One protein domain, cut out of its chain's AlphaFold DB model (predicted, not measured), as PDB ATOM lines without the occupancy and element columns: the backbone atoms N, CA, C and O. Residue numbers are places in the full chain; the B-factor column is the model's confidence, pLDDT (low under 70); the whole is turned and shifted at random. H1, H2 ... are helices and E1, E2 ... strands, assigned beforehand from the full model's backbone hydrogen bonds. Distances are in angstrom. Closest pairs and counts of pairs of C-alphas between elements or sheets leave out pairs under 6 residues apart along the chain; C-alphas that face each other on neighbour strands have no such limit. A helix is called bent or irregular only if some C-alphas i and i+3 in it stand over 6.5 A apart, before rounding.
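Overview. This is residues 18 to 59 and 77 to 222 of the 223 residues of an uncharacterized protein of Bacteroides sp. CAG:530 (UniProt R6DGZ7). A long, narrow model: a sheet of five strands, E1, E5, E6, E7 and E8, curled like part of a barrel, wraps round H1 toward one end, and a small sheet of E2, E4 and E3 with H2 packed over it makes the other end. The long strand E5 runs through the larger sheet, E1 runs on into E2 from one sheet to the other, and H3 packs at the beginning of E5. The printed part has 188 residues, with four named helices and eight named strands in the order H1 E1 E2 H2 E3 E4 H3 E5 E6 H4 E7 E8, and its class is mixed, helices and strands. The sheets, in the orders E1 E5 E6 E7 E8 and E2 E4 E3, are antiparallel. The whole is loose, with a radius of gyration of the C-alphas of 20.2 A, and spans 69 by 34 by 23 A, only just a rod.

Along the chain. H1, residues 18 to 30, begins with C-alpha 18 at (241.217, 133.804, 135.634) and is 17.9 A long. E1 is residues 35 to 41, E2 43 to 48, H2 89 to 97, E3 101 to 108 and E4 112 to 119. H3, residues 133 to 146, 20.6 A, is irregular: C-alphas 134 and 137 are 7.9 A apart. E5, residues 148 to 164, spans 47.5 A from (260.405, 167.922, 154.018), and E6, residues 170 to 181, spans 32.5 A. H4 is residues 183 to 187, E7 200 to 206 and E8 214 to 221, ending with C-alpha 221 at (229.718, 151.538, 143.897).

Arrangement. The strongly twisted larger sheet curls round H1, whose closest C-alphas to E5 are Asn 18 and Val 162, 6.3 A. N 38 and O 151 of E1 and E5 are 2.8 A apart, within hydrogen-bond range, as are N 159 and O 176 of the hairpin E5 and E6, 2.8 A, N 173 and O 203 of E6 and E7, 2.9 A, and N 202 and O 219 of the hairpin E7 and E8, 2.9 A. H3 and H4 only graze this sheet, with residues 139 to 146 and 183 to 186. E1 runs on into E2 at 99 degrees. In the smaller sheet, N 45 and O 115 of E2 and E4 are 3.0 A apart, and N 104 and O 116 of the hairpin E3 and E4 2.9 A. E4 bends by 52 degrees at residue 116. H2 is on this sheet at a height over the sheet of 8.2 A. H2 and H4 touch, the closest C-alphas being Cys 94 and Ala 187, 5.5 A. H1 and H2 are apart. Every O i to N i+4 pair is within hydrogen-bond range in H1, H2 and H4, and 8 of 10 in H3.

Size, cuts and confidence. The C-alphas of Ala 107 and Asp 166, the two farthest apart, are 69.4 A apart. Residues 60 to 76 are not printed, and C-alphas 59 and 77 across the cut are 17.1 A apart. The links E4 to H3 and H4 to E7 are long. Mean pLDDT of the printed part is 76.6; 45 residues are under 70, among them 50 to 59, 77 to 87 and 188 to 198.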
ATOM      1  N   ASN A  18     241.730 132.786 134.709       78.50
ATOM      2  CA  ASN A  18     241.217 133.804 135.634       78.50
ATOM      3  C   ASN A  18     242.339 134.567 136.346       78.50
ATOM      4  O   ASN A  18     242.230 135.778 136.492       78.50
ATOM      5  N   ARG A  19     243.430 133.889 136.724       83.25
ATOM      6  CA  ARG A  19     244.601 134.542 137.322       83.25
ATOM      7  C   ARG A  19     245.301 135.497 136.351       83.25
ATOM      8  O   ARG A  19     245.666 136.597 136.742       83.25
ATOM      9  N   GLU A  20     245.463 135.102 135.091       86.81
ATOM     10  CA  GLU A  20     246.030 135.976 134.054       86.81
ATOM     11  C   GLU A  20     245.169 137.234 133.845       86.81
ATOM     12  O   GLU A  20     245.687 138.348 133.769       86.81
ATOM     13  N   ILE A  21     243.842 137.077 133.829       87.31
ATOM     14  CA  ILE A  21     242.904 138.203 133.731       87.31
ATOM     15  C   ILE A  21     242.943 139.079 134.986       87.31
ATOM     16  O   ILE A  21     242.878 140.300 134.870       87.31
ATOM     17  N   GLU A  22     243.091 138.487 136.171       88.94
ATOM     18  CA  GLU A  22     243.283 139.226 137.420       88.94
ATOM     19  C   GLU A  22     244.551 140.093 137.359       88.94
ATOM     20  O   GLU A  22     244.507 141.276 137.691       88.94
ATOM     21  N   GLU A  23     245.666 139.544 136.870       88.88
ATOM     22  CA  GLU A  23     246.934 140.267 136.695       88.88
ATOM     23  C   GLU A  23     246.805 141.416 135.676       88.88
ATOM     24  O   GLU A  23     247.316 142.517 135.909       88.88
ATOM     25  N   ILE A  24     246.067 141.202 134.582       89.31
ATOM     26  CA  ILE A  24     245.739 142.256 133.613       89.31
ATOM     27  C   ILE A  24     244.875 143.339 134.270       89.31
ATOM     28  O   ILE A  24     245.204 144.521 134.189       89.31
ATOM     29  N   ALA A  25     243.807 142.954 134.968       88.31
ATOM     30  CA  ALA A  25     242.910 143.879 135.650       88.31
ATOM     31  C   ALA A  25     243.646 144.714 136.713       88.31
ATOM     32  O   ALA A  25     243.435 145.923 136.800       88.31
ATOM     33  N   GLN A  26     244.564 144.105 137.475       88.25
ATOM     34  CA  GLN A  26     245.435 144.807 138.427       88.25
ATOM     35  C   GLN A  26     246.301 145.869 137.754       88.25
ATOM     36  O   GLN A  26     246.495 146.947 138.323       88.25
ATOM     37  N   ARG A  27     246.850 145.556 136.575       86.31
ATOM     38  CA  ARG A  27     247.691 146.475 135.804       86.31
ATOM     39  C   ARG A  27     246.878 147.642 135.257       86.31
ATOM     40  O   ARG A  27     247.288 148.781 135.447       86.31
ATOM     41  N   GLU A  28     245.720 147.374 134.656       84.56
ATOM     42  CA  GLU A  28     244.863 148.426 134.091       84.56
ATOM     43  C   GLU A  28     244.268 149.328 135.181       84.56
ATOM     44  O   GLU A  28     244.213 150.547 135.025       84.56
ATOM     45  N   LEU A  29     243.902 148.766 136.338       80.94
ATOM     46  CA  LEU A  29     243.538 149.566 137.510       80.94
ATOM     47  C   LEU A  29     244.737 150.312 138.106       80.94
ATOM     48  O   LEU A  29     244.546 151.336 138.757       80.94
ATOM     49  N   GLY A  30     245.960 149.826 137.875       74.25
ATOM     50  CA  GLY A  30     247.212 150.408 138.353       74.25
ATOM     51  C   GLY A  30     247.405 151.871 137.968       74.25
ATOM     52  O   GLY A  30     247.893 152.642 138.789       74.25
ATOM     53  N   TYR A  31     246.943 152.271 136.781       67.19
ATOM     54  CA  TYR A  31     246.972 153.666 136.319       67.19
ATOM     55  C   TYR A  31     246.072 154.612 137.121       67.19
ATOM     56  O   TYR A  31     246.191 155.826 137.004       67.19
ATOM     57  N   TYR A  32     245.151 154.072 137.916       65.56
ATOM     58  CA  TYR A  32     244.211 154.853 138.713       65.56
ATOM     59  C   TYR A  32     244.482 154.740 140.210       65.56
ATOM     60  O   TYR A  32     243.708 155.306 140.973       65.56
ATOM     61  N   LYS A  33     245.528 154.002 140.612       71.44
ATOM     62  CA  LYS A  33     245.802 153.698 142.016       71.44
ATOM     63  C   LYS A  33     246.245 154.921 142.784       71.44
ATOM     64  O   LYS A  33     247.125 155.658 142.336       71.44
ATOM     65  N   ASP A  34     245.727 155.008 144.001       73.25
ATOM     66  CA  ASP A  34     246.125 156.038 144.934       73.25
ATOM     67  C   ASP A  34     247.367 155.705 145.748       73.25
ATOM     68  O   ASP A  34     247.509 154.616 146.305       73.25
ATOM     69  N   PHE A  35     248.264 156.681 145.870       74.19
ATOM     70  CA  PHE A  35     249.339 156.647 146.856       74.19
ATOM     71  C   PHE A  35     248.989 157.604 147.991       74.19
ATOM     72  O   PHE A  35     248.309 158.601 147.800       74.19
ATOM     73  N   TYR A  36     249.435 157.294 149.199       72.56
ATOM     74  CA  TYR A  36     249.165 158.118 150.372       72.56
ATOM     75  C   TYR A  36     250.492 158.427 151.029       72.56
ATOM     76  O   TYR A  36     251.305 157.519 151.228       72.56
ATOM     77  N   VAL A  37     250.723 159.693 151.365       72.81
ATOM     78  CA  VAL A  37     252.013 160.157 151.884       72.81
ATOM     79  C   VAL A  37     251.858 160.975 153.162       72.81
ATOM     80  O   VAL A  37     250.853 161.652 153.366       72.81
ATOM     81  N   ILE A  38     252.889 160.942 154.003       73.88
ATOM     82  CA  ILE A  38     253.115 161.915 155.072       73.88
ATOM     83  C   ILE A  38     254.271 162.823 154.653       73.88
ATOM     84  O   ILE A  38     255.340 162.350 154.265       73.88
ATOM     85  N   ALA A  39     254.061 164.133 154.785       73.69
ATOM     86  CA  ALA A  39     255.120 165.129 154.697       73.69
ATOM     87  C   ALA A  39     255.885 165.169 156.031       73.69
ATOM     88  O   ALA A  39     255.447 165.790 157.002       73.69
ATOM     89  N   LEU A  40     257.015 164.468 156.094       77.31
ATOM     90  CA  LEU A  40     257.835 164.346 157.291       77.31
ATOM     91  C   LEU A  40     258.851 165.492 157.357       77.31
ATOM     92  O   LEU A  40     259.740 165.590 156.513       77.31
ATOM     93  N   GLN A  41     258.755 166.342 158.380       75.75
ATOM     94  CA  GLN A  41     259.792 167.339 158.653       75.75
ATOM     95  C   GLN A  41     261.050 166.667 159.210       75.75
ATOM     96  O   GLN A  41     260.988 165.902 160.172       75.75
ATOM     97  N   THR A  42     262.196 166.981 158.612       82.69
ATOM     98  CA  THR A  42     263.513 166.455 158.980       82.69
ATOM     99  C   THR A  42     264.480 167.582 159.342       82.69
ATOM    100  O   THR A  42     264.215 168.765 159.128       82.69
ATOM    101  N   GLY A  43     265.618 167.222 159.931       86.75
ATOM    102  CA  GLY A  43     266.565 168.181 160.482       86.75
ATOM    103  C   GLY A  43     266.109 168.694 161.844       86.75
ATOM    104  O   GLY A  43     265.546 167.946 162.643       86.75
ATOM    105  N   MET A  44     266.418 169.956 162.132       87.94
ATOM    106  CA  MET A  44     266.082 170.576 163.408       87.94
ATOM    107  C   MET A  44     264.673 171.166 163.354       87.94
ATOM    108  O   MET A  44     264.457 172.154 162.656       87.94
ATOM    109  N   VAL A  45     263.723 170.558 164.069       79.50
ATOM    110  CA  VAL A  45     262.293 170.882 163.947       79.50
ATOM    111  C   VAL A  45     261.668 171.232 165.295       79.50
ATOM    112  O   VAL A  45     262.112 170.757 166.340       79.50
ATOM    113  N   LYS A  46     260.620 172.063 165.266       79.06
ATOM    114  CA  LYS A  46     259.786 172.390 166.427       79.06
ATOM    115  C   LYS A  46     258.431 171.712 166.266       79.06
ATOM    116  O   LYS A  46     257.679 172.064 165.362       79.06
ATOM    117  N   LEU A  47     258.134 170.749 167.131       75.56
ATOM    118  CA  LEU A  47     256.956 169.889 167.029       75.56
ATOM    119  C   LEU A  47     256.012 170.130 168.208       75.56
ATOM    120  O   LEU A  47     256.489 170.280 169.335       75.56
ATOM    121  N   PRO A  48     254.686 170.144 168.000       73.31
ATOM    122  CA  PRO A  48     253.744 170.189 169.110       73.31
ATOM    123  C   PRO A  48     253.869 168.919 169.961       73.31
ATOM    124  O   PRO A  48     254.111 167.823 169.437       73.31
ATOM    125  N   LYS A  49     253.673 169.054 171.276       73.62
ATOM    126  CA  LYS A  49     253.553 167.886 172.158       73.62
ATOM    127  C   LYS A  49     252.317 167.072 171.772       73.62
ATOM    128  O   LYS A  49     251.261 167.632 171.488       73.62
ATOM    129  N   GLY A  50     252.460 165.752 171.743       63.22
ATOM    130  CA  GLY A  50     251.362 164.844 171.411       63.22
ATOM    131  C   GLY A  50     250.464 164.506 172.608       63.22
ATOM    132  O   GLY A  50     250.941 164.410 173.737       63.22
ATOM    133  N   GLY A  51     249.168 164.286 172.345       58.84
ATOM    134  CA  GLY A  51     248.224 163.601 173.241       58.84
ATOM    135  C   GLY A  51     248.213 162.079 173.020       58.84
ATOM    136  O   GLY A  51     248.868 161.587 172.104       58.84
ATOM    137  N   GLN A  52     247.488 161.334 173.873       43.44
ATOM    138  CA  GLN A  52     247.577 159.864 174.030       43.44
ATOM    139  C   GLN A  52     247.381 159.014 172.766       43.44
ATOM    140  O   GLN A  52     247.715 157.836 172.812       43.44
ATOM    141  N   ASN A  53     246.890 159.566 171.659       40.09
ATOM    142  CA  ASN A  53     246.745 158.834 170.412       40.09
ATOM    143  C   ASN A  53     247.203 159.684 169.226       40.09
ATOM    144  O   ASN A  53     247.030 160.905 169.239       40.09
ATOM    145  N   PRO A  54     247.774 159.051 168.193       44.06
ATOM    146  CA  PRO A  54     248.044 159.722 166.935       44.06
ATOM    147  C   PRO A  54     246.718 160.254 166.367       44.06
ATOM    148  O   PRO A  54     245.698 159.566 166.396       44.06
ATOM    149  N   HIS A  55     246.725 161.491 165.870       45.91
ATOM    150  CA  HIS A  55     245.568 162.144 165.243       45.91
ATOM    151  C   HIS A  55     245.340 161.598 163.823       45.91
ATOM    152  O   HIS A  55     245.356 162.320 162.835       45.91
ATOM    153  N   VAL A  56     245.214 160.279 163.719       40.12
ATOM    154  CA  VAL A  56     244.964 159.552 162.477       40.12
ATOM    155  C   VAL A  56     243.459 159.552 162.280       40.12
ATOM    156  O   VAL A  56     242.749 158.661 162.742       40.12
ATOM    157  N   THR A  57     242.956 160.597 161.642       37.88
ATOM    158  CA  THR A  57     241.607 160.592 161.087       37.88
ATOM    159  C   THR A  57     241.630 159.757 159.810       37.88
ATOM    160  O   THR A  57     242.481 159.958 158.942       37.88
ATOM    161  N   HIS A  58     240.741 158.754 159.732       37.78
ATOM    162  CA  HIS A  58     240.445 158.120 158.452       37.78
ATOM    163  C   HIS A  58     239.915 159.212 157.550       37.78
ATOM    164  O   HIS A  58     238.979 159.916 157.943       37.78
ATOM    165  N   PRO A  59     240.519 159.384 156.390       39.44
ATOM    166  CA  PRO A  59     240.149 160.513 155.599       39.44
ATOM    167  C   PRO A  59     238.916 160.055 154.769       39.44
ATOM    168  O   PRO A  59     238.852 158.909 154.323       39.44
ATOM    169  N   GLY A  77     248.242 159.006 139.533       23.45
ATOM    170  CA  GLY A  77     247.235 158.190 140.205       23.45
ATOM    171  C   GLY A  77     246.412 159.147 141.062       23.45
ATOM    172  O   GLY A  77     246.893 160.244 141.360       23.45
ATOM    173  N   ARG A  78     245.172 158.814 141.410       30.66
ATOM    174  CA  ARG A  78     244.369 159.619 142.342       30.66
ATOM    175  C   ARG A  78     245.083 159.528 143.733       30.66
ATOM    176  O   ARG A  78     246.078 158.842 143.863       30.66
ATOM    177  N   PHE A  79     244.805 160.329 144.752       34.53
ATOM    178  CA  PHE A  79     245.534 160.291 146.041       34.53
ATOM    179  C   PHE A  79     244.479 160.722 147.047       34.53
ATOM    180  O   PHE A  79     244.133 161.904 147.112       34.53
ATOM    181  N   GLY A  80     243.885 159.772 147.760       31.75
ATOM    182  CA  GLY A  80     242.959 160.107 148.829       31.75
ATOM    183  C   GLY A  80     243.647 160.907 149.945       31.75
ATOM    184  O   GLY A  80     244.830 160.742 150.221       31.75
ATOM    185  N   GLU A  81     242.880 161.807 150.555       37.81
ATOM    186  CA  GLU A  81     242.513 161.734 151.971       37.81
ATOM    187  C   GLU A  81     243.730 161.491 152.940       37.81
ATOM    188  O   GLU A  81     244.369 160.440 152.964       37.81
ATOM    189  N   VAL A  82     244.065 162.513 153.753       35.94
ATOM    190  CA  VAL A  82     245.304 162.664 154.558       35.94
ATOM    191  C   VAL A  82     245.139 162.211 156.016       35.94
ATOM    192  O   VAL A  82     244.191 162.604 156.684       35.94
ATOM    193  N   TYR A  83     246.133 161.503 156.565       42.28
ATOM    194  CA  TYR A  83     246.269 161.303 158.013       42.28
ATOM    195  C   TYR A  83     246.697 162.610 158.712       42.28
ATOM    196  O   TYR A  83     247.817 163.084 158.510       42.28
ATOM    197  N   GLU A  84     245.857 163.184 159.577       38.25
ATOM    198  CA  GLU A  84     246.125 164.448 160.294       38.25
ATOM    199  C   GLU A  84     247.186 164.361 161.421       38.25
ATOM    200  O   GLU A  84     247.115 165.088 162.411       38.25
ATOM    201  N   CYS A  85     248.243 163.547 161.296       48.94
ATOM    202  CA  CYS A  85     249.433 163.746 162.134       48.94
ATOM    203  C   CYS A  85     250.474 164.578 161.378       48.94
ATOM    204  O   CYS A  85     251.330 164.038 160.680       48.94
ATOM    205  N   ARG A  86     250.474 165.902 161.594       48.00
ATOM    206  CA  ARG A  86     251.529 166.837 161.131       48.00
ATOM    207  C   ARG A  86     252.885 166.645 161.849       48.00
ATOM    208  O   ARG A  86     253.654 167.590 161.979       48.00
ATOM    209  N   GLY A  87     253.171 165.437 162.345       58.28
ATOM    210  CA  GLY A  87     254.430 165.091 163.002       58.28
ATOM    211  C   GLY A  87     254.560 165.600 164.439       58.28
ATOM    212  O   GLY A  87     255.543 166.248 164.763       58.28
ATOM    213  N   CYS A  88     253.605 165.320 165.330       71.38
ATOM    214  CA  CYS A  88     253.794 165.625 166.753       71.38
ATOM    215  C   CYS A  88     254.872 164.734 167.403       71.38
ATOM    216  O   CYS A  88     255.242 163.682 166.875       71.38
ATOM    217  N   ASP A  89     255.327 165.137 168.590       75.06
ATOM    218  CA  ASP A  89     256.298 164.402 169.417       75.06
ATOM    219  C   ASP A  89     255.924 162.915 169.623       75.06
ATOM    220  O   ASP A  89     256.765 162.020 169.491       75.06
ATOM    221  N   SER A  90     254.637 162.614 169.848       76.00
ATOM    222  CA  SER A  90     254.183 161.230 170.047       76.00
ATOM    223  C   SER A  90     254.280 160.382 168.772       76.00
ATOM    224  O   SER A  90     254.766 159.251 168.841       76.00
ATOM    225  N   CYS A  91     253.912 160.926 167.605       75.75
ATOM    226  CA  CYS A  91     254.092 160.247 166.316       75.75
ATOM    227  C   CYS A  91     255.584 159.990 166.033       75.75
ATOM    228  O   CYS A  91     255.951 158.870 165.674       75.75
ATOM    229  N   MET A  92     256.461 160.978 166.265       81.69
ATOM    230  CA  MET A  92     257.907 160.798 166.069       81.69
ATOM    231  C   MET A  92     258.483 159.722 166.993       81.69
ATOM    232  O   MET A  92     259.256 158.872 166.552       81.69
ATOM    233  N   THR A  93     258.045 159.690 168.251       83.75
ATOM    234  CA  THR A  93     258.424 158.638 169.203       83.75
ATOM    235  C   THR A  93     258.003 157.249 168.711       83.75
ATOM    236  O   THR A  93     258.769 156.288 168.822       83.75
ATOM    237  N   CYS A  94     256.802 157.113 168.143       81.75
ATOM    238  CA  CYS A  94     256.340 155.857 167.548       81.75
ATOM    239  C   CYS A  94     257.205 155.430 166.353       81.75
ATOM    240  O   CYS A  94     257.679 154.292 166.310       81.75
ATOM    241  N   TYR A  95     257.478 156.347 165.421       86.38
ATOM    242  CA  TYR A  95     258.330 156.073 164.258       86.38
ATOM    243  C   TYR A  95     259.758 155.694 164.670       86.38
ATOM    244  O   TYR A  95     260.353 154.783 164.087       86.38
ATOM    245  N   GLN A  96     260.294 156.342 165.707       91.06
ATOM    246  CA  GLN A  96     261.597 156.016 166.279       91.06
ATOM    247  C   GLN A  96     261.616 154.608 166.874       91.06
ATOM    248  O   GLN A  96     262.519 153.830 166.574       91.06
ATOM    249  N   LYS A  97     260.615 154.247 167.686       89.50
ATOM    250  CA  LYS A  97     260.504 152.894 168.264       89.50
ATOM    251  C   LYS A  97     260.411 151.812 167.187       89.50
ATOM    252  O   LYS A  97     260.923 150.714 167.382       89.50
ATOM    253  N   ALA A  98     259.807 152.129 166.041       87.19
ATOM    254  CA  ALA A  98     259.760 151.249 164.874       87.19
ATOM    255  C   ALA A  98     261.073 151.209 164.059       87.19
ATOM    256  O   ALA A  98     261.172 150.455 163.080       87.19
ATOM    257  N   GLY A  99     262.078 152.003 164.442       95.31
ATOM    258  CA  GLY A  99     263.373 152.116 163.769       95.31
ATOM    259  C   GLY A  99     263.286 152.775 162.396       95.31
ATOM    260  O   GLY A  99     264.077 152.444 161.521       95.31
ATOM    261  N   LEU A 100     262.281 153.623 162.164       90.94
ATOM    262  CA  LEU A 100     262.061 154.294 160.878       90.94
ATOM    263  C   LEU A 100     262.780 155.642 160.820       90.94
ATOM    264  O   LEU A 100     263.310 156.014 159.773       90.94
ATOM    265  N   ILE A 101     262.868 156.330 161.956       92.19
ATOM    266  CA  ILE A 101     263.579 157.600 162.096       92.19
ATOM    267  C   ILE A 101     264.531 157.562 163.291       92.19
ATOM    268  O   ILE A 101     264.264 156.885 164.283       92.19
ATOM    269  N   ASP A 102     265.593 158.353 163.214       95.81
ATOM    270  CA  ASP A 102     266.296 158.836 164.391       95.81
ATOM    271  C   ASP A 102     265.574 160.083 164.900       95.81
ATOM    272  O   ASP A 102     265.328 161.028 164.147       95.81
ATOM    273  N   TYR A 103     265.240 160.082 166.188       91.88
ATOM    274  CA  TYR A 103     264.527 161.166 166.849       91.88
ATOM    275  C   TYR A 103     265.206 161.514 168.171       91.88
ATOM    276  O   TYR A 103     265.365 160.656 169.042       91.88
ATOM    277  N   ARG A 104     265.638 162.768 168.329       95.38
ATOM    278  CA  ARG A 104     266.302 163.234 169.553       95.38
ATOM    279  C   ARG A 104     265.767 164.591 169.975       95.38
ATOM    280  O   ARG A 104     265.973 165.576 169.275       95.38
ATOM    281  N   VAL A 105     265.119 164.646 171.133       94.12
ATOM    282  CA  VAL A 105     264.673 165.905 171.740       94.12
ATOM    283  C   VAL A 105     265.882 166.650 172.306       94.12
ATOM    284  O   VAL A 105     266.625 166.102 173.116       94.12
ATOM    285  N   GLU A 106     266.073 167.892 171.868       96.12
ATOM    286  CA  GLU A 106     267.139 168.797 172.325       96.12
ATOM    287  C   GLU A 106     266.633 169.751 173.413       96.12
ATOM    288  O   GLU A 106     267.355 170.076 174.353       96.12
ATOM    289  N   ALA A 107     265.381 170.201 173.294       94.62
ATOM    290  CA  ALA A 107     264.747 171.070 174.275       94.62
ATOM    291  C   ALA A 107     263.242 170.814 174.351       94.62
ATOM    292  O   ALA A 107     262.585 170.541 173.345       94.62
ATOM    293  N   THR A 108     262.691 170.972 175.551       92.88
ATOM    294  CA  THR A 108     261.256 170.865 175.813       92.88
ATOM    295  C   THR A 108     260.731 172.226 176.239       92.88
ATOM    296  O   THR A 108     261.193 172.790 177.229       92.88
ATOM    297  N   GLU A 109     259.751 172.744 175.506       89.44
ATOM    298  CA  GLU A 109     259.022 173.964 175.851       89.44
ATOM    299  C   GLU A 109     257.669 173.614 176.494       89.44
ATOM    300  O   GLU A 109     257.377 172.446 176.760       89.44
ATOM    301  N   GLN A 110     256.825 174.613 176.765       85.19
ATOM    302  CA  GLN A 110     255.509 174.407 177.375       85.19
ATOM    303  C   GLN A 110     254.616 173.496 176.512       85.19
ATOM    304  O   GLN A 110     254.241 172.416 176.973       85.19
ATOM    305  N   ASP A 111     254.409 173.851 175.239       80.31
ATOM    306  CA  ASP A 111     253.475 173.155 174.331       80.31
ATOM    307  C   ASP A 111     254.163 172.449 173.150       80.31
ATOM    308  O   ASP A 111     253.515 171.886 172.267       80.31
ATOM    309  N   SER A 112     255.495 172.469 173.111       81.00
ATOM    310  CA  SER A 112     256.269 171.925 171.995       81.00
ATOM    311  C   SER A 112     257.609 171.344 172.436       81.00
ATOM    312  O   SER A 112     258.035 171.512 173.582       81.00
ATOM    313  N   VAL A 113     258.263 170.650 171.514       82.81
ATOM    314  CA  VAL A 113     259.630 170.148 171.644       82.81
ATOM    315  C   VAL A 113     260.450 170.605 170.445       82.81
ATOM    316  O   VAL A 113     259.951 170.660 169.320       82.81
ATOM    317  N   ILE A 114     261.717 170.926 170.684       87.19
ATOM    318  CA  ILE A 114     262.716 171.117 169.637       87.19
ATOM    319  C   ILE A 114     263.481 169.805 169.531       87.19
ATOM    320  O   ILE A 114     264.086 169.362 170.509       87.19
ATOM    321  N   ALA A 115     263.432 169.162 168.368       88.06
ATOM    322  CA  ALA A 115     263.954 167.813 168.195       88.06
ATOM    323  C   ALA A 115     264.593 167.595 166.827       88.06
ATOM    324  O   ALA A 115     264.148 168.137 165.814       88.06
ATOM    325  N   LEU A 116     265.692 166.842 166.811       92.88
ATOM    326  CA  LEU A 116     266.400 166.451 165.602       92.88
ATOM    327  C   LEU A 116     265.736 165.192 165.050       92.88
ATOM    328  O   LEU A 116     265.686 164.173 165.739       92.88
ATOM    329  N   VAL A 117     265.253 165.273 163.813       88.12
ATOM    330  CA  VAL A 117     264.602 164.172 163.093       88.12
ATOM    331  C   VAL A 117     265.440 163.803 161.873       88.12
ATOM    332  O   VAL A 117     265.805 164.676 161.081       88.12
ATOM    333  N   ARG A 118     265.740 162.517 161.683       92.25
ATOM    334  CA  ARG A 118     266.402 162.003 160.470       92.25
ATOM    335  C   ARG A 118     265.776 160.684 160.045       92.25
ATOM    336  O   ARG A 118     265.438 159.871 160.894       92.25
ATOM    337  N   LEU A 119     265.648 160.449 158.743       91.94
ATOM    338  CA  LEU A 119     265.297 159.119 158.248       91.94
ATOM    339  C   LEU A 119     266.463 158.157 158.491       91.94
ATOM    340  O   LEU A 119     267.619 158.501 158.254       91.94
ATOM    341  N   THR A 120     266.141 156.945 158.933       96.88
ATOM    342  CA  THR A 120     267.088 155.820 158.925       96.88
ATOM    343  C   THR A 120     267.131 155.178 157.536       96.88
ATOM    344  O   THR A 120     266.235 155.402 156.719       96.88
ATOM    345  N   ASP A 121     268.076 154.264 157.302       96.81
ATOM    346  CA  ASP A 121     268.103 153.415 156.098       96.81
ATOM    347  C   ASP A 121     266.839 152.559 155.920       96.81
ATOM    348  O   ASP A 121     266.517 152.121 154.815       96.81
ATOM    349  N   LYS A 122     266.123 152.262 157.013       95.75
ATOM    350  CA  LYS A 122     264.835 151.562 156.953       95.75
ATOM    351  C   LYS A 122     263.727 152.520 156.526       95.75
ATOM    352  O   LYS A 122     262.919 152.158 155.677       95.75
ATOM    353  N   GLY A 123     263.692 153.721 157.102       93.19
ATOM    354  CA  GLY A 123     262.693 154.743 156.786       93.19
ATOM    355  C   GLY A 123     262.811 155.274 155.360       93.19
ATOM    356  O   GLY A 123     261.795 155.431 154.686       93.19
ATOM    357  N   SER A 124     264.036 155.480 154.870       93.94
ATOM    358  CA  SER A 124     264.303 156.027 153.532       93.94
ATOM    359  C   SER A 124     263.787 155.147 152.391       93.94
ATOM    360  O   SER A 124     263.479 155.652 151.315       93.94
ATOM    361  N   ARG A 125     263.594 153.842 152.627       94.44
ATOM    362  CA  ARG A 125     262.975 152.921 151.654       94.44
ATOM    363  C   ARG A 125     261.546 153.310 151.300       94.44
ATOM    364  O   ARG A 125     261.089 152.983 150.211       94.44
ATOM    365  N   TYR A 126     260.864 154.015 152.196       90.38
ATOM    366  CA  TYR A 126     259.481 154.436 152.009       90.38
ATOM    367  C   TYR A 126     259.362 155.837 151.406       90.38
ATOM    368  O   TYR A 126     258.259 156.363 151.337       90.38
ATOM    369  N   LEU A 127     260.454 156.459 150.951       88.81
ATOM    370  CA  LEU A 127     260.358 157.703 150.186       88.81
ATOM    371  C   LEU A 127     259.572 157.476 148.894       88.81
ATOM    372  O   LEU A 127     259.768 156.474 148.205       88.81
ATOM    373  N   ILE A 128     258.675 158.409 148.568       82.44
ATOM    374  CA  ILE A 128     257.762 158.271 147.424       82.44
ATOM    375  C   ILE A 128     258.504 158.149 146.083       82.44
ATOM    376  O   ILE A 128     258.042 157.447 145.190       82.44
ATOM    377  N   GLU A 129     259.688 158.748 145.970       82.94
ATOM    378  CA  GLU A 129     260.540 158.673 144.777       82.94
ATOM    379  C   GLU A 129     261.057 157.261 144.477       82.94
ATOM    380  O   GLU A 129     261.364 156.965 143.334       82.94
ATOM    381  N   ASN A 130     261.078 156.352 145.460       86.75
ATOM    382  CA  ASN A 130     261.400 154.941 145.213       86.75
ATOM    383  C   ASN A 130     260.254 154.187 144.514       86.75
ATOM    384  O   ASN A 130     260.390 153.002 144.202       86.75
ATOM    385  N   TYR A 131     259.095 154.830 144.357       81.19
ATOM    386  CA  TYR A 131     257.887 154.239 143.787       81.19
ATOM    387  C   TYR A 131     257.338 155.027 142.598       81.19
ATOM    388  O   TYR A 131     256.584 154.449 141.821       81.19
ATOM    389  N   LEU A 132     257.682 156.314 142.479       76.56
ATOM    390  CA  LEU A 132     257.221 157.221 141.432       76.56
ATOM    391  C   LEU A 132     258.369 158.153 141.002       76.56
ATOM    392  O   LEU A 132     258.663 159.138 141.683       76.56
ATOM    393  N   ASP A 133     258.983 157.862 139.854       66.50
ATOM    394  CA  ASP A 133     260.163 158.590 139.357       66.50
ATOM    395  C   ASP A 133     259.841 160.031 138.904       66.50
ATOM    396  O   ASP A 133     260.677 160.933 139.005       66.50
ATOM    397  N   ASP A 134     258.606 160.286 138.463       69.88
ATOM    398  CA  ASP A 134     258.210 161.547 137.815       69.88
ATOM    399  C   ASP A 134     258.192 162.769 138.756       69.88
ATOM    400  O   ASP A 134     258.150 163.917 138.306       69.88
ATOM    401  N   TYR A 135     258.242 162.556 140.075       66.81
ATOM    402  CA  TYR A 135     258.068 163.619 141.075       66.81
ATOM    403  C   TYR A 135     259.377 164.239 141.572       66.81
ATOM    404  O   TYR A 135     259.345 165.237 142.301       66.81
ATOM    405  N   TYR A 136     260.529 163.698 141.168       69.88
ATOM    406  CA  TYR A 136     261.835 164.075 141.717       69.88
ATOM    407  C   TYR A 136     262.108 165.598 141.753       69.88
ATOM    408  O   TYR A 136     262.531 166.093 142.803       69.88
ATOM    409  N   PRO A 137     261.811 166.394 140.699       71.94
ATOM    410  CA  PRO A 137     262.097 167.834 140.715       71.94
ATOM    411  C   PRO A 137     261.333 168.614 141.795       71.94
ATOM    412  O   PRO A 137     261.859 169.572 142.366       71.94
ATOM    413  N   ILE A 138     260.090 168.221 142.085       71.31
ATOM    414  CA  ILE A 138     259.250 168.907 143.075       71.31
ATOM    415  C   ILE A 138     259.667 168.504 144.492       71.31
ATOM    416  O   ILE A 138     259.791 169.362 145.370       71.31
ATOM    417  N   LEU A 139     259.950 167.216 144.695       75.75
ATOM    418  CA  LEU A 139     260.416 166.685 145.976       75.75
ATOM    419  C   LEU A 139     261.744 167.323 146.396       75.75
ATOM    420  O   LEU A 139     261.888 167.779 147.530       75.75
ATOM    421  N   ASP A 140     262.687 167.443 145.463       77.06
ATOM    422  CA  ASP A 140     263.971 168.110 145.690       77.06
ATOM    423  C   ASP A 140     263.797 169.596 146.068       77.06
ATOM    424  O   ASP A 140     264.455 170.097 146.986       77.06
ATOM    425  N   ALA A 141     262.846 170.305 145.445       72.50
ATOM    426  CA  ALA A 141     262.537 171.686 145.817       72.50
ATOM    427  C   ALA A 141     261.994 171.805 147.254       72.50
ATOM    428  O   ALA A 141     262.372 172.730 147.983       72.50
ATOM    429  N   TRP A 142     261.129 170.881 147.680       73.12
ATOM    430  CA  TRP A 142     260.581 170.858 149.038       73.12
ATOM    431  C   TRP A 142     261.625 170.499 150.091       73.12
ATOM    432  O   TRP A 142     261.690 171.174 151.121       73.12
ATOM    433  N   ARG A 143     262.499 169.527 149.812       78.56
ATOM    434  CA  ARG A 143     263.639 169.194 150.681       78.56
ATOM    435  C   ARG A 143     264.515 170.411 150.946       78.56
ATOM    436  O   ARG A 143     264.785 170.738 152.097       78.56
ATOM    437  N   ARG A 144     264.899 171.134 149.889       76.19
ATOM    438  CA  ARG A 144     265.797 172.299 150.002       76.19
ATOM    439  C   ARG A 144     265.173 173.487 150.728       76.19
ATOM    440  O   ARG A 144     265.888 174.221 151.400       76.19
ATOM    441  N   ARG A 145     263.869 173.725 150.545       72.62
ATOM    442  CA  ARG A 145     263.191 174.924 151.078       72.62
ATOM    443  C   ARG A 145     262.561 174.711 152.449       72.62
ATOM    444  O   ARG A 145     262.450 175.669 153.205       72.62
ATOM    445  N   MET A 146     262.102 173.496 152.734       68.69
ATOM    446  CA  MET A 146     261.233 173.207 153.879       68.69
ATOM    447  C   MET A 146     261.726 172.037 154.736       68.69
ATOM    448  O   MET A 146     261.080 171.725 155.735       68.69
ATOM    449  N   SER A 147     262.833 171.386 154.363       75.50
ATOM    450  CA  SER A 147     263.344 170.180 155.030       75.50
ATOM    451  C   SER A 147     262.292 169.068 155.133       75.50
ATOM    452  O   SER A 147     262.187 168.382 156.150       75.50
ATOM    453  N   LEU A 148     261.476 168.913 154.084       76.75
ATOM    454  CA  LEU A 148     260.405 167.922 154.018       76.75
ATOM    455  C   LEU A 148     260.819 166.703 153.204       76.75
ATOM    456  O   LEU A 148     261.288 166.836 152.078       76.75
ATOM    457  N   GLU A 149     260.544 165.529 153.758       83.69
ATOM    458  CA  GLU A 149     260.614 164.245 153.071       83.69
ATOM    459  C   GLU A 149     259.202 163.705 152.854       83.69
ATOM    460  O   GLU A 149     258.383 163.704 153.774       83.69
ATOM    461  N   MET A 150     258.904 163.235 151.642       80.56
ATOM    462  CA  MET A 150     257.604 162.636 151.334       80.56
ATOM    463  C   MET A 150     257.677 161.128 151.516       80.56
ATOM    464  O   MET A 150     258.283 160.414 150.714       80.56
ATOM    465  N   VAL A 151     257.057 160.655 152.594       82.88
ATOM    466  CA  VAL A 151     257.079 159.253 153.006       82.88
ATOM    467  C   VAL A 151     255.768 158.599 152.605       82.88
ATOM    468  O   VAL A 151     254.706 159.000 153.070       82.88
ATOM    469  N   LEU A 152     255.840 157.575 151.765       83.50
ATOM    470  CA  LEU A 152     254.723 156.702 151.451       83.50
ATOM    471  C   LEU A 152     254.237 155.996 152.720       83.50
ATOM    472  O   LEU A 152     255.004 155.311 153.395       83.50
ATOM    473  N   VAL A 153     252.940 156.111 152.985       76.19
ATOM    474  CA  VAL A 153     252.291 155.509 154.147       76.19
ATOM    475  C   VAL A 153     251.243 154.463 153.810       76.19
ATOM    476  O   VAL A 153     251.075 153.527 154.595       76.19
ATOM    477  N   ALA A 154     250.617 154.559 152.638       75.88
ATOM    478  CA  ALA A 154     249.720 153.536 152.122       75.88
ATOM    479  C   ALA A 154     249.692 153.521 150.590       75.88
ATOM    480  O   ALA A 154     249.969 154.532 149.940       75.88
ATOM    481  N   LYS A 155     249.330 152.370 150.025       80.38
ATOM    482  CA  LYS A 155     249.007 152.212 148.603       80.38
ATOM    483  C   LYS A 155     247.600 151.668 148.466       80.38
ATOM    484  O   LYS A 155     247.249 150.704 149.147       80.38
ATOM    485  N   GLU A 156     246.833 152.244 147.562       77.81
ATOM    486  CA  GLU A 156     245.591 151.647 147.116       77.81
ATOM    487  C   GLU A 156     245.879 150.361 146.353       77.81
ATOM    488  O   GLU A 156     246.731 150.280 145.465       77.81
ATOM    489  N   MET A 157     245.141 149.336 146.735       82.31
ATOM    490  CA  MET A 157     245.180 148.023 146.141       82.31
ATOM    491  C   MET A 157     243.747 147.549 145.932       82.31
ATOM    492  O   MET A 157     242.805 148.060 146.537       82.31
ATOM    493  N   PHE A 158     243.586 146.546 145.079       85.25
ATOM    494  CA  PHE A 158     242.285 145.967 144.790       85.25
ATOM    495  C   PHE A 158     242.335 144.464 145.029       85.25
ATOM    496  O   PHE A 158     243.283 143.813 144.599       85.25
ATOM    497  N   ASP A 159     241.338 143.917 145.713       87.69
ATOM    498  CA  ASP A 159     241.025 142.490 145.667       87.69
ATOM    499  C   ASP A 159     240.057 142.305 144.483       87.69
ATOM    500  O   ASP A 159     238.973 142.896 144.480       87.69
ATOM    501  N   ILE A 160     240.467 141.573 143.439       90.06
ATOM    502  CA  ILE A 160     239.724 141.476 142.172       90.06
ATOM    503  C   ILE A 160     239.033 140.116 142.063       90.06
ATOM    504  O   ILE A 160     239.675 139.075 142.156       90.06
ATOM    505  N   ASP A 161     237.727 140.139 141.815       90.50
ATOM    506  CA  ASP A 161     236.933 138.982 141.405       90.50
ATOM    507  C   ASP A 161     236.675 139.046 139.896       90.50
ATOM    508  O   ASP A 161     236.239 140.079 139.376       90.50
ATOM    509  N   VAL A 162     236.947 137.945 139.194       89.19
ATOM    510  CA  VAL A 162     236.811 137.837 137.736       89.19
ATOM    511  C   VAL A 162     235.705 136.846 137.399       89.19
ATOM    512  O   VAL A 162     235.794 135.656 137.704       89.19
ATOM    513  N   GLN A 163     234.695 137.326 136.680       85.56
ATOM    514  CA  GLN A 163     233.582 136.526 136.189       85.56
ATOM    515  C   GLN A 163     233.665 136.406 134.666       85.56
ATOM    516  O   GLN A 163     233.642 137.401 133.932       85.56
ATOM    517  N   SER A 164     233.757 135.166 134.178       74.38
ATOM    518  CA  SER A 164     233.677 134.872 132.748       74.38
ATOM    519  C   SER A 164     232.288 135.218 132.218       74.38
ATOM    520  O   SER A 164     231.288 134.834 132.826       74.38
ATOM    521  N   THR A 165     232.217 135.897 131.077       67.81
ATOM    522  CA  THR A 165     230.946 136.104 130.369       67.81
ATOM    523  C   THR A 165     230.717 135.013 129.318       67.81
ATOM    524  O   THR A 165     231.626 134.243 129.010       67.81
ATOM    525  N   ASP A 166     229.514 134.962 128.739       63.94
ATOM    526  CA  ASP A 166     229.160 134.020 127.662       63.94
ATOM    527  C   ASP A 166     230.000 134.214 126.381       63.94
ATOM    528  O   ASP A 166     230.027 133.351 125.504       63.94
ATOM    529  N   THR A 167     230.703 135.347 126.262       62.44
ATOM    530  CA  THR A 167     231.640 135.638 125.172       62.44
ATOM    531  C   THR A 167     233.070 135.263 125.546       62.44
ATOM    532  O   THR A 167     233.572 135.669 126.594       62.44
ATOM    533  N   THR A 168     233.761 134.550 124.652       68.50
ATOM    534  CA  THR A 168     235.208 134.319 124.748       68.50
ATOM    535  C   THR A 168     235.939 135.662 124.823       68.50
ATOM    536  O   THR A 168     235.744 136.508 123.953       68.50
ATOM    537  N   ASP A 169     236.755 135.848 125.865       81.50
ATOM    538  CA  ASP A 169     237.683 136.978 126.058       81.50
ATOM    539  C   ASP A 169     237.112 138.309 126.575       81.50
ATOM    540  O   ASP A 169     237.851 139.288 126.650       81.50
ATOM    541  N   ILE A 170     235.847 138.362 127.007       86.50
ATOM    542  CA  ILE A 170     235.319 139.523 127.748       86.50
ATOM    543  C   ILE A 170     234.935 139.095 129.164       86.50
ATOM    544  O   ILE A 170     234.217 138.111 129.360       86.50
ATOM    545  N   TYR A 171     235.382 139.860 130.155       88.00
ATOM    546  CA  TYR A 171     235.216 139.537 131.570       88.00
ATOM    547  C   TYR A 171     234.487 140.656 132.300       88.00
ATOM    548  O   TYR A 171     234.712 141.837 132.029       88.00
ATOM    549  N   ARG A 172     233.613 140.287 133.238       90.12
ATOM    550  CA  ARG A 172     233.094 141.223 134.240       90.12
ATOM    551  C   ARG A 172     233.975 141.109 135.471       90.12
ATOM    552  O   ARG A 172     234.190 140.007 135.964       90.12
ATOM    553  N   CYS A 173     234.487 142.237 135.932       91.06
ATOM    554  CA  CYS A 173     235.374 142.286 137.079       91.06
ATOM    555  C   CYS A 173     234.749 143.136 138.179       91.06
ATOM    556  O   CYS A 173     234.168 144.192 137.907       91.06
ATOM    557  N   THR A 174     234.927 142.684 139.414       91.38
ATOM    558  CA  THR A 174     234.610 143.445 140.619       91.38
ATOM    559  C   THR A 174     235.909 143.660 141.381       91.38
ATOM    560  O   THR A 174     236.575 142.700 141.746       91.38
ATOM    561  N   ALA A 175     236.289 144.911 141.615       89.31
ATOM    562  CA  ALA A 175     237.511 145.277 142.322       89.31
ATOM    563  C   ALA A 175     237.168 145.972 143.639       89.31
ATOM    564  O   ALA A 175     236.716 147.118 143.666       89.31
ATOM    565  N   GLN A 176     237.398 145.259 144.735       86.69
ATOM    566  CA  GLN A 176     237.227 145.753 146.093       86.69
ATOM    567  C   GLN A 176     238.491 146.500 146.517       86.69
ATOM    568  O   GLN A 176     239.557 145.898 146.636       86.69
ATOM    569  N   ARG A 177     238.371 147.805 146.765       82.38
ATOM    570  CA  ARG A 177     239.480 148.627 147.251       82.38
ATOM    571  C   ARG A 177     239.915 148.199 148.657       82.38
ATOM    572  O   ARG A 177     239.075 147.915 149.510       82.38
ATOM    573  N   TYR A 178     241.219 148.209 148.906       77.88
ATOM    574  CA  TYR A 178     241.812 148.213 150.241       77.88
ATOM    575  C   TYR A 178     243.107 149.037 150.255       77.88
ATOM    576  O   TYR A 178     243.703 149.278 149.204       77.88
ATOM    577  N   LEU A 179     243.584 149.428 151.440       75.44
ATOM    578  CA  LEU A 179     244.912 150.033 151.580       75.44
ATOM    579  C   LEU A 179     245.935 149.020 152.081       75.44
ATOM    580  O   LEU A 179     245.755 148.402 153.134       75.44
ATOM    581  N   ALA A 180     247.038 148.895 151.350       82.00
ATOM    582  CA  ALA A 180     248.259 148.285 151.856       82.00
ATOM    583  C   ALA A 180     249.037 149.342 152.650       82.00
ATOM    584  O   ALA A 180     249.620 150.257 152.061       82.00
ATOM    585  N   LEU A 181     249.011 149.234 153.982       78.69
ATOM    586  CA  LEU A 181     249.656 150.186 154.884       78.69
ATOM    587  C   LEU A 181     251.146 149.856 155.040       78.69
ATOM    588  O   LEU A 181     251.568 148.703 154.958       78.69
ATOM    589  N   THR A 182     251.964 150.884 155.241       83.81
ATOM    590  CA  THR A 182     253.406 150.736 155.489       83.81
ATOM    591  C   THR A 182     253.712 150.721 156.993       83.81
ATOM    592  O   THR A 182     252.879 151.155 157.796       83.81
ATOM    593  N   PRO A 183     254.942 150.344 157.402       84.75
ATOM    594  CA  PRO A 183     255.341 150.363 158.809       84.75
ATOM    595  C   PRO A 183     255.233 151.723 159.506       84.75
ATOM    596  O   PRO A 183     255.196 151.758 160.732       84.75
ATOM    597  N   PHE A 184     255.179 152.840 158.770       78.94
ATOM    598  CA  PHE A 184     254.921 154.152 159.372       78.94
ATOM    599  C   PHE A 184     253.525 154.215 160.005       78.94
ATOM    600  O   PHE A 184     253.389 154.706 161.122       78.94
ATOM    601  N   ILE A 185     252.505 153.658 159.348       75.06
ATOM    602  CA  ILE A 185     251.138 153.606 159.889       75.06
ATOM    603  C   ILE A 185     251.006 152.521 160.956       75.06
ATOM    604  O   ILE A 185     250.369 152.737 161.985       75.06
ATOM    605  N   GLU A 186     251.662 151.376 160.771       75.31
ATOM    606  CA  GLU A 186     251.689 150.323 161.796       75.31
ATOM    607  C   GLU A 186     252.325 150.811 163.107       75.31
ATOM    608  O   GLU A 186     251.840 150.499 164.193       75.31
ATOM    609  N   ALA A 187     253.377 151.634 163.022       74.44
ATOM    610  CA  ALA A 187     254.071 152.185 164.188       74.44
ATOM    611  C   ALA A 187     253.165 153.042 165.086       74.44
ATOM    612  O   ALA A 187     253.416 153.159 166.286       74.44
ATOM    613  N   ILE A 188     252.115 153.631 164.516       69.31
ATOM    614  CA  ILE A 188     251.127 154.454 165.221       69.31
ATOM    615  C   ILE A 188     249.826 153.676 165.494       69.31
ATOM    616  O   ILE A 188     248.785 154.265 165.753       69.31
ATOM    617  N   GLY A 189     249.881 152.341 165.481       64.81
ATOM    618  CA  GLY A 189     248.761 151.474 165.858       64.81
ATOM    619  C   GLY A 189     247.818 151.102 164.713       64.81
ATOM    620  O   GLY A 189     246.782 150.487 164.963       64.81
ATOM    621  N   GLY A 190     248.162 151.438 163.466       62.84
ATOM    622  CA  GLY A 190     247.455 150.933 162.294       62.84
ATOM    623  C   GLY A 190     247.701 149.439 162.055       62.84
ATOM    624  O   GLY A 190     248.625 148.838 162.601       62.84
ATOM    625  N   THR A 191     246.867 148.823 161.219       58.00
ATOM    626  CA  THR A 191     247.015 147.411 160.822       58.00
ATOM    627  C   THR A 191     247.574 147.314 159.403       58.00
ATOM    628  O   THR A 191     247.264 148.156 158.577       58.00
ATOM    629  N   ALA A 192     248.367 146.289 159.082       58.72
ATOM    630  CA  ALA A 192     249.040 146.155 157.777       58.72
ATOM    631  C   ALA A 192     248.112 146.281 156.544       58.72
ATOM    632  O   ALA A 192     248.541 146.670 155.457       58.72
ATOM    633  N   LYS A 193     246.831 145.932 156.707       61.91
ATOM    634  CA  LYS A 193     245.791 146.053 155.684       61.91
ATOM    635  C   LYS A 193     244.577 146.742 156.289       61.91
ATOM    636  O   LYS A 193     243.915 146.155 157.145       61.91
ATOM    637  N   ASP A 194     244.254 147.928 155.784       64.31
ATOM    638  CA  ASP A 194     242.955 148.536 156.050       64.31
ATOM    639  C   ASP A 194     241.904 147.827 155.195       64.31
ATOM    640  O   ASP A 194     241.972 147.838 153.964       64.31
ATOM    641  N   LYS A 195     240.969 147.146 155.860       60.09
ATOM    642  CA  LYS A 195     239.869 146.414 155.217       60.09
ATOM    643  C   LYS A 195     238.573 147.218 155.189       60.09
ATOM    644  O   LYS A 195     237.533 146.645 154.855       60.09
ATOM    645  N   THR A 196     238.618 148.493 155.571       62.50
ATOM    646  CA  THR A 196     237.473 149.386 155.424       62.50
ATOM    647  C   THR A 196     237.107 149.434 153.946       62.50
ATOM    648  O   THR A 196     237.939 149.685 153.073       62.50
ATOM    649  N   LYS A 197     235.870 149.025 153.662       64.19
ATOM    650  CA  LYS A 197     235.355 148.932 152.302       64.19
ATOM    651  C   LYS A 197     234.843 150.311 151.933       64.19
ATOM    652  O   LYS A 197     233.712 150.632 152.268       64.19
ATOM    653  N   ASP A 198     235.681 151.099 151.274       64.62
ATOM    654  CA  ASP A 198     235.303 152.471 150.915       64.62
ATOM    655  C   ASP A 198     234.463 152.508 149.644       64.62
ATOM    656  O   ASP A 198     233.477 153.227 149.567       64.62
ATOM    657  N   TYR A 199     234.842 151.716 148.642       72.31
ATOM    658  CA  TYR A 199     234.086 151.554 147.407       72.31
ATOM    659  C   TYR A 199     234.526 150.297 146.660       72.31
ATOM    660  O   TYR A 199     235.584 149.707 146.914       72.31
ATOM    661  N   THR A 200     233.691 149.886 145.714       83.81
ATOM    662  CA  THR A 200     233.951 148.774 144.804       83.81
ATOM    663  C   THR A 200     233.825 149.270 143.372       83.81
ATOM    664  O   THR A 200     232.831 149.903 143.027       83.81
ATOM    665  N   TYR A 201     234.808 148.979 142.522       86.50
ATOM    666  CA  TYR A 201     234.637 149.169 141.085       86.50
ATOM    667  C   TYR A 201     234.005 147.932 140.469       86.50
ATOM    668  O   TYR A 201     234.439 146.813 140.734       86.50
ATOM    669  N   THR A 202     233.038 148.143 139.589       90.31
ATOM    670  CA  THR A 202     232.635 147.134 138.610       90.31
ATOM    671  C   THR A 202     233.028 147.631 137.230       90.31
ATOM    672  O   THR A 202     232.941 148.825 136.953       90.31
ATOM    673  N   PHE A 203     233.565 146.749 136.396       89.94
ATOM    674  CA  PHE A 203     233.985 147.106 135.043       89.94
ATOM    675  C   PHE A 203     233.989 145.884 134.135       89.94
ATOM    676  O   PHE A 203     233.968 144.730 134.581       89.94
ATOM    677  N   ARG A 204     234.031 146.148 132.833       90.88
ATOM    678  CA  ARG A 204     234.280 145.134 131.816       90.88
ATOM    679  C   ARG A 204     235.726 145.211 131.369       90.88
ATOM    680  O   ARG A 204     236.255 146.299 131.158       90.88
ATOM    681  N   LEU A 205     236.339 144.047 131.208       89.94
ATOM    682  CA  LEU A 205     237.683 143.913 130.674       89.94
ATOM    683  C   LEU A 205     237.625 143.100 129.385       89.94
ATOM    684  O   LEU A 205     237.277 141.917 129.396       89.94
ATOM    685  N   ASP A 206     237.933 143.754 128.273       89.50
ATOM    686  CA  ASP A 206     238.053 143.132 126.961       89.50
ATOM    687  C   ASP A 206     239.503 142.710 126.735       89.50
ATOM    688  O   ASP A 206     240.392 143.553 126.653       89.50
ATOM    689  N   CYS A 207     239.736 141.402 126.668       86.50
ATOM    690  CA  CYS A 207     241.054 140.792 126.509       86.50
ATOM    691  C   CYS A 207     241.223 140.111 125.146       86.50
ATOM    692  O   CYS A 207     242.102 139.263 124.994       86.50
ATOM    693  N   ARG A 208     240.405 140.467 124.142       85.38
ATOM    694  CA  ARG A 208     240.538 139.925 122.775       85.38
ATOM    695  C   ARG A 208     241.915 140.204 122.164       85.38
ATOM    696  O   ARG A 208     242.406 139.389 121.388       85.38
ATOM    697  N   ASP A 209     242.537 141.320 122.544       82.31
ATOM    698  CA  ASP A 209     243.975 141.546 122.398       82.31
ATOM    699  C   ASP A 209     244.618 141.650 123.794       82.31
ATOM    700  O   ASP A 209     244.543 142.703 124.430       82.31
ATOM    701  N   PRO A 210     245.281 140.590 124.293       69.12
ATOM    702  CA  PRO A 210     245.914 140.601 125.614       69.12
ATOM    703  C   PRO A 210     247.017 141.658 125.780       69.12
ATOM    704  O   PRO A 210     247.385 141.995 126.909       69.12
ATOM    705  N   LYS A 211     247.572 142.179 124.674       79.62
ATOM    706  CA  LYS A 211     248.585 143.248 124.706       79.62
ATOM    707  C   LYS A 211     247.966 144.633 124.855       79.62
ATOM    708  O   LYS A 211     248.669 145.553 125.267       79.62
ATOM    709  N   LEU A 212     246.689 144.775 124.513       81.62
ATOM    710  CA  LEU A 212     245.929 146.021 124.555       81.62
ATOM    711  C   LEU A 212     244.538 145.754 125.149       81.62
ATOM    712  O   LEU A 212     243.529 145.932 124.460       81.62
ATOM    713  N   PRO A 213     244.469 145.293 126.409       85.75
ATOM    714  CA  PRO A 213     243.191 145.073 127.054       85.75
ATOM    715  C   PRO A 213     242.465 146.406 127.219       85.75
ATOM    716  O   PRO A 213     243.081 147.436 127.503       85.75
ATOM    717  N   LEU A 214     241.146 146.386 127.058       87.50
ATOM    718  CA  LEU A 214     240.329 147.584 127.196       87.50
ATOM    719  C   LEU A 214     239.429 147.465 128.422       87.50
ATOM    720  O   LEU A 214     238.592 146.566 128.510       87.50
ATOM    721  N   LEU A 215     239.597 148.402 129.353       88.19
ATOM    722  CA  LEU A 215     238.707 148.576 130.491       88.19
ATOM    723  C   LEU A 215     237.560 149.514 130.090       88.19
ATOM    724  O   LEU A 215     237.791 150.676 129.757       88.19
ATOM    725  N   THR A 216     236.324 149.017 130.129       85.38
ATOM    726  CA  THR A 216     235.108 149.792 129.823       85.38
ATOM    727  C   THR A 216     234.070 149.665 130.931       85.38
ATOM    728  O   THR A 216     234.197 148.827 131.825       85.38
ATOM    729  N   ASP A 217     233.027 150.499 130.870       82.88
ATOM    730  CA  ASP A 217     231.878 150.464 131.786       82.88
ATOM    731  C   ASP A 217     232.291 150.490 133.267       82.88
ATOM    732  O   ASP A 217     231.762 149.750 134.091       82.88
ATOM    733  N   LYS A 218     233.304 151.306 133.592       83.44
ATOM    734  CA  LYS A 218     233.796 151.463 134.960       83.44
ATOM    735  C   LYS A 218     232.777 152.237 135.786       83.44
ATOM    736  O   LYS A 218     232.630 153.446 135.619       83.44
ATOM    737  N   GLU A 219     232.150 151.551 136.727       84.88
ATOM    738  CA  GLU A 219     231.212 152.125 137.686       84.88
ATOM    739  C   GLU A 219     231.767 151.980 139.104       84.88
ATOM    740  O   GLU A 219     232.259 150.918 139.492       84.88
ATOM    741  N   MET A 220     231.709 153.066 139.878       81.94
ATOM    742  CA  MET A 220     232.064 153.076 141.297       81.94
ATOM    743  C   MET A 220     230.797 152.862 142.118       81.94
ATOM    744  O   MET A 220     229.844 153.625 141.980       81.94
ATOM    745  N   LEU A 221     230.799 151.841 142.967       79.81
ATOM    746  CA  LEU A 221     229.718 151.538 143.897       79.81
ATOM    747  C   LEU A 221     230.183 151.846 145.320       79.81
ATOM    748  O   LEU A 221     231.212 151.325 145.765       79.81
ATOM    749  N   GLU A 222     229.424 152.686 146.014       69.50
ATOM    750  CA  GLU A 222     229.585 152.947 147.446       69.50
ATOM    751  C   GLU A 222     228.875 151.846 148.272       69.50
ATOM    752  O   GLU A 222     227.981 151.181 147.736       69.50
TER     753      GLU A 222